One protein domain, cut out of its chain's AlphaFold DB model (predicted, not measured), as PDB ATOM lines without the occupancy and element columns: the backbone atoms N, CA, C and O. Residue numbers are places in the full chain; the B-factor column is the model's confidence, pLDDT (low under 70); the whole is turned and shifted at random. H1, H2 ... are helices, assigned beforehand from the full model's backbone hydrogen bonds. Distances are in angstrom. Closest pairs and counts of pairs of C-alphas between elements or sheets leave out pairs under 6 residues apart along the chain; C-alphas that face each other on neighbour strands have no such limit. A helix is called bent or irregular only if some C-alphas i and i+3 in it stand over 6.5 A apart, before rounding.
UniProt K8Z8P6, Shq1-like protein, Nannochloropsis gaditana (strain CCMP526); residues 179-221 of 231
ATOM      1  N   ASN A 179     -25.701  40.989   5.959       92.50
ATOM      2  CA  ASN A 179     -24.509  40.754   6.776       92.50
ATOM      3  C   ASN A 179     -24.049  39.277   6.832       92.50
ATOM      4  O   ASN A 179     -23.555  38.823   7.861       92.50
ATOM      5  N   ARG A 180     -24.253  38.512   5.745       89.19
ATOM      6  CA  ARG A 180     -23.886  37.081   5.640       89.19
ATOM      7  C   ARG A 180     -24.492  36.196   6.743       89.19
ATOM      8  O   ARG A 180     -23.963  35.141   7.064       89.19
ATOM      9  N   GLN A 181     -25.618  36.600   7.329       90.44
ATOM     10  CA  GLN A 181     -26.215  35.882   8.464       90.44
ATOM     11  C   GLN A 181     -26.991  34.623   8.061       90.44
ATOM     12  O   GLN A 181     -27.386  33.845   8.928       90.44
ATOM     13  N   TYR A 182     -27.228  34.416   6.764       87.62
ATOM     14  CA  TYR A 182     -28.041  33.316   6.266       87.62
ATOM     15  C   TYR A 182     -27.189  32.285   5.533       87.62
ATOM     16  O   TYR A 182     -26.303  32.621   4.753       87.62
ATOM     17  N   GLN A 183     -27.506  31.019   5.771       89.69
ATOM     18  CA  GLN A 183     -27.016  29.862   5.033       89.69
ATOM     19  C   GLN A 183     -28.081  28.770   5.129       89.69
ATOM     20  O   GLN A 183     -28.801  28.680   6.123       89.69
ATOM     21  N   GLY A 184     -28.195  27.925   4.116       83.88
ATOM     22  CA  GLY A 184     -29.067  26.760   4.135       83.88
ATOM     23  C   GLY A 184     -30.548  26.936   3.888       83.88
ATOM     24  O   GLY A 184     -31.232  25.928   3.747       83.88
ATOM     25  N   VAL A 185     -31.023  28.168   3.739       84.75
ATOM     26  CA  VAL A 185     -32.411  28.471   3.384       84.75
ATOM     27  C   VAL A 185     -32.787  27.814   2.055       84.75
ATOM     28  O   VAL A 185     -33.852  27.223   1.936       84.75
ATOM     29  N   PHE A 186     -31.909  27.856   1.056       80.38
ATOM     30  CA  PHE A 186     -32.233  27.365  -0.284       80.38
ATOM     31  C   PHE A 186     -32.016  25.862  -0.467       80.38
ATOM     32  O   PHE A 186     -32.607  25.280  -1.371       80.38
ATOM     33  N   GLY A 187     -31.228  25.215   0.396       72.25
ATOM     34  CA  GLY A 187     -31.070  23.757   0.371       72.25
ATOM     35  C   GLY A 187     -32.378  23.029   0.693       72.25
ATOM     36  O   GLY A 187     -32.747  22.084   0.000       72.25
ATOM     37  N   ASP A 188     -33.116  23.524   1.688       67.88
ATOM     38  CA  ASP A 188     -34.389  22.931   2.118       67.88
ATOM     39  C   ASP A 188     -35.547  23.293   1.169       67.88
ATOM     40  O   ASP A 188     -36.535  22.563   1.066       67.88
ATOM     41  N   LEU A 189     -35.418  24.417   0.452       65.69
ATOM     42  CA  LEU A 189     -36.410  24.926  -0.500       65.69
ATOM     43  C   LEU A 189     -36.136  24.503  -1.958       65.69
ATOM     44  O   LEU A 189     -36.992  24.721  -2.814       65.69
ATOM     45  N   GLY A 190     -34.992  23.875  -2.252       56.50
ATOM     46  CA  GLY A 190     -34.502  23.599  -3.612       56.50
ATOM     47  C   GLY A 190     -35.362  22.660  -4.471       56.50
ATOM     48  O   GLY A 190     -35.107  22.518  -5.662       56.50
ATOM     49  N   GLY A 191     -36.397  22.035  -3.899       56.41
ATOM     50  CA  GLY A 191     -37.397  21.251  -4.635       56.41
ATOM     51  C   GLY A 191     -38.678  22.015  -4.990       56.41
ATOM     52  O   GLY A 191     -39.548  21.466  -5.664       56.41
ATOM     53  N   GLU A 192     -38.841  23.254  -4.519       61.25
ATOM     54  CA  GLU A 192     -40.045  24.045  -4.753       61.25
ATOM     55  C   GLU A 192     -39.831  24.984  -5.948       61.25
ATOM     56  O   GLU A 192     -39.156  26.005  -5.851       61.25
ATOM     57  N   THR A 193     -40.423  24.634  -7.094       55.06
ATOM     58  CA  THR A 193     -40.240  25.288  -8.409       55.06
ATOM     59  C   THR A 193     -40.436  26.807  -8.384       55.06
ATOM     60  O   THR A 193     -39.816  27.526  -9.157       55.06
ATOM     61  N   VAL A 194     -41.257  27.300  -7.454       56.19
ATOM     62  CA  VAL A 194     -41.562  28.728  -7.259       56.19
ATOM     63  C   VAL A 194     -40.332  29.529  -6.811       56.19
ATOM     64  O   VAL A 194     -40.216  30.713  -7.103       56.19
ATOM     65  N   VAL A 195     -39.400  28.896  -6.103       62.47
ATOM     66  CA  VAL A 195     -38.184  29.548  -5.603       62.47
ATOM     67  C   VAL A 195     -37.132  29.656  -6.713       62.47
ATOM     68  O   VAL A 195     -36.373  30.618  -6.741       62.47
ATOM     69  N   LEU A 196     -37.137  28.724  -7.672       64.56
ATOM     70  CA  LEU A 196     -36.204  28.699  -8.805       64.56
ATOM     71  C   LEU A 196     -36.546  29.718  -9.903       64.56
ATOM     72  O   LEU A 196     -35.660  30.119 -10.642       64.56
ATOM     73  N   GLU A 197     -37.799  30.169 -10.004       69.25
ATOM     74  CA  GLU A 197     -38.171  31.225 -10.963       69.25
ATOM     75  C   GLU A 197     -37.546  32.579 -10.589       69.25
ATOM     76  O   GLU A 197     -37.122  33.345 -11.450       69.25
ATOM     77  N   VAL A 198     -37.449  32.860  -9.287       80.94
ATOM     78  CA  VAL A 198     -36.837  34.092  -8.766       80.94
ATOM     79  C   VAL A 198     -35.325  33.927  -8.586       80.94
ATOM     80  O   VAL A 198     -34.561  34.872  -8.785       80.94
ATOM     81  N   LEU A 199     -34.867  32.731  -8.206       82.62
ATOM     82  CA  LEU A 199     -33.446  32.431  -8.060       82.62
ATOM     83  C   LEU A 199     -32.842  31.959  -9.381       82.62
ATOM     84  O   LEU A 199     -32.889  30.780  -9.712       82.62
ATOM     85  N   ARG A 200     -32.148  32.863 -10.072       82.62
ATOM     86  CA  ARG A 200     -31.352  32.517 -11.263       82.62
ATOM     87  C   ARG A 200     -30.095  31.695 -10.948       82.62
ATOM     88  O   ARG A 200     -29.522  31.056 -11.822       82.62
ATOM     89  N   LEU A 201     -29.663  31.675  -9.687       85.25
ATOM     90  CA  LEU A 201     -28.455  30.969  -9.279       85.25
ATOM     91  C   LEU A 201     -28.709  29.460  -9.118       85.25
ATOM     92  O   LEU A 201     -29.445  29.051  -8.224       85.25
ATOM     93  N   ARG A 202     -28.034  28.637  -9.937       78.00
ATOM     94  CA  ARG A 202     -28.191  27.164  -9.965       78.00
ATOM     95  C   ARG A 202     -27.922  26.468  -8.625       78.00
ATOM     96  O   ARG A 202     -28.628  25.523  -8.292       78.00
ATOM     97  N   ASP A 203     -26.910  26.905  -7.873       84.00
ATOM     98  CA  ASP A 203     -26.585  26.349  -6.550       84.00
ATOM     99  C   ASP A 203     -26.179  27.468  -5.570       84.00
ATOM    100  O   ASP A 203     -24.995  27.805  -5.439       84.00
ATOM    101  N   PRO A 204     -27.147  28.089  -4.877       85.75
ATOM    102  CA  PRO A 204     -26.879  29.200  -3.967       85.75
ATOM    103  C   PRO A 204     -26.109  28.785  -2.706       85.75
ATOM    104  O   PRO A 204     -25.450  29.622  -2.089       85.75
ATOM    105  N   GLU A 205     -26.158  27.503  -2.338       87.69
ATOM    106  CA  GLU A 205     -25.502  26.973  -1.144       87.69
ATOM    107  C   GLU A 205     -24.008  26.725  -1.363       87.69
ATOM    108  O   GLU A 205     -23.235  26.764  -0.406       87.69
ATOM    109  N   ARG A 206     -23.580  26.496  -2.609       87.31
ATOM    110  CA  ARG A 206     -22.183  26.159  -2.932       87.31
ATOM    111  C   ARG A 206     -21.474  27.199  -3.792       87.31
ATOM    112  O   ARG A 206     -20.257  27.127  -3.926       87.31
ATOM    113  N   THR A 207     -22.198  28.174  -4.341       88.81
ATOM    114  CA  THR A 207     -21.577  29.240  -5.138       88.81
ATOM    115  C   THR A 207     -21.007  30.340  -4.231       88.81
ATOM    116  O   THR A 207     -21.799  31.009  -3.551       88.81
ATOM    117  N   PRO A 208     -19.679  30.589  -4.252       89.44
ATOM    118  CA  PRO A 208     -19.030  31.640  -3.471       89.44
ATOM    119  C   PRO A 208     -19.411  33.034  -3.978       89.44
ATOM    120  O   PRO A 208     -19.630  33.232  -5.170       89.44
ATOM    121  N   GLU A 209     -19.439  34.023  -3.085       86.12
ATOM    122  CA  GLU A 209     -19.829  35.409  -3.398       86.12
ATOM    123  C   GLU A 209     -19.086  35.992  -4.607       86.12
ATOM    124  O   GLU A 209     -19.729  36.539  -5.500       86.12
ATOM    125  N   GLY A 210     -17.763  35.808  -4.673       88.06
ATOM    126  CA  GLY A 210     -16.942  36.340  -5.765       88.06
ATOM    127  C   GLY A 210     -17.284  35.772  -7.146       88.06
ATOM    128  O   GLY A 210     -17.030  36.430  -8.147       88.06
ATOM    129  N   ALA A 211     -17.896  34.585  -7.220       89.31
ATOM    130  CA  ALA A 211     -18.301  33.975  -8.487       89.31
ATOM    131  C   ALA A 211     -19.728  34.362  -8.913       89.31
ATOM    132  O   ALA A 211     -20.049  34.306 -10.098       89.31
ATOM    133  N   ARG A 212     -20.592  34.772  -7.972       91.38
ATOM    134  CA  ARG A 212     -22.013  35.052  -8.254       91.38
ATOM    135  C   ARG A 212     -22.202  36.216  -9.227       91.38
ATOM    136  O   ARG A 212     -23.115  36.163 -10.042       91.38
ATOM    137  N   GLY A 213     -21.351  37.243  -9.141       90.38
ATOM    138  CA  GLY A 213     -21.393  38.398 -10.045       90.38
ATOM    139  C   GLY A 213     -21.121  37.999 -11.494       90.38
ATOM    140  O   GLY A 213     -21.959  38.244 -12.353       90.38
ATOM    141  N   ALA A 214     -20.019  37.283 -11.725       91.81
ATOM    142  CA  ALA A 214     -19.642  36.801 -13.054       91.81
ATOM    143  C   ALA A 214     -20.691  35.855 -13.660       91.81
ATOM    144  O   ALA A 214     -20.977  35.930 -14.849       91.81
ATOM    145  N   MET A 215     -21.293  34.981 -12.845       89.94
ATOM    146  CA  MET A 215     -22.383  34.113 -13.307       89.94
ATOM    147  C   MET A 215     -23.612  34.921 -13.724       89.94
ATOM    148  O   MET A 215     -24.166  34.672 -14.785       89.94
ATOM    149  N   ARG A 216     -24.002  35.916 -12.918       91.88
ATOM    150  CA  ARG A 216     -25.134  36.789 -13.240       91.88
ATOM    151  C   ARG A 216     -24.898  37.566 -14.533       91.88
ATOM    152  O   ARG A 216     -25.809  37.645 -15.340       91.88
ATOM    153  N   GLU A 217     -23.710  38.130 -14.723       92.75
ATOM    154  CA  GLU A 217     -23.371  38.875 -15.943       92.75
ATOM    155  C   GLU A 217     -23.427  37.988 -17.190       92.75
ATOM    156  O   GLU A 217     -23.936  38.418 -18.221       92.75
ATOM    157  N   ALA A 218     -22.953  36.742 -17.091       92.06
ATOM    158  CA  ALA A 218     -23.053  35.777 -18.181       92.06
ATOM    159  C   ALA A 218     -24.515  35.432 -18.506       92.06
ATOM    160  O   ALA A 218     -24.908  35.497 -19.666       92.06
ATOM    161  N   ASP A 219     -25.325  35.129 -17.485       90.00
ATOM    162  CA  ASP A 219     -26.742  34.795 -17.665       90.00
ATOM    163  C   ASP A 219     -27.538  35.997 -18.218       90.00
ATOM    164  O   ASP A 219     -28.368  35.844 -19.107       90.00
ATOM    165  N   GLU A 220     -27.275  37.216 -17.731       91.12
ATOM    166  CA  GLU A 220     -27.918  38.439 -18.229       91.12
ATOM    167  C   GLU A 220     -27.528  38.752 -19.678       91.12
ATOM    168  O   GLU A 220     -28.374  39.225 -20.431       91.12
ATOM    169  N   ALA A 221     -26.287  38.468 -20.086       90.69
ATOM    170  CA  ALA A 221     -25.852  38.626 -21.472       90.69
ATOM    171  C   ALA A 221     -26.508  37.606 -22.420       90.69
ATOM    172  O   ALA A 221     -26.744  37.930 -23.580       90.69
TER     173      ALA A 221
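AT A GLANCE: This is residues 179 to 221 of the 231 residues of the protein "Shq1-like protein" of Nannochloropsis gaditana (strain CCMP526) (UniProt K8Z8P6). Two short helices, H1 and H2, lie on one side and the longest helix, H3, on the other, with the link of residues 199 to 208 looping between them; no helix touches another. The 43 printed residues hold H1, H2 and H3 in that order and no named strand: all helix. The whole is only just compact, close to loose, with a radius of gyration of the C-alphas of 11.0 A and spans of 28 by 25 by 15 A.

IN THESE COORDINATES: H1, residues 185 to 189, begins at C-alpha 185 (-32.411, 28.471, 3.384) and is 6.6 A long. H2, residues 193 to 198, is 9.4 A long. H3, residues 209 to 221, is 19.3 A long and ends at C-alpha 221 (-25.852, 38.626, -21.472); it is only just irregular, with C-alphas 210 and 213 6.51 A apart.

HOW THE PARTS SIT: H1 and H2 are close but not clearly touching; their closest C-alphas, of Leu 189 and Val 195, are 7.1 A apart. H3 is apart from both. O i to N i+4 pairs within hydrogen-bond range number 0 of 1 in H1, beside 1 of 2 O i to N i+3 pairs, 1 of 2 in H2 and 7 of 9 in H3.

THE WHOLE: The C-alphas farthest apart, of Gln 181 and Ala 221, are 30.1 A apart. The printed part has no cut and no long link. Residues 188 to 197 have pLDDT under 70.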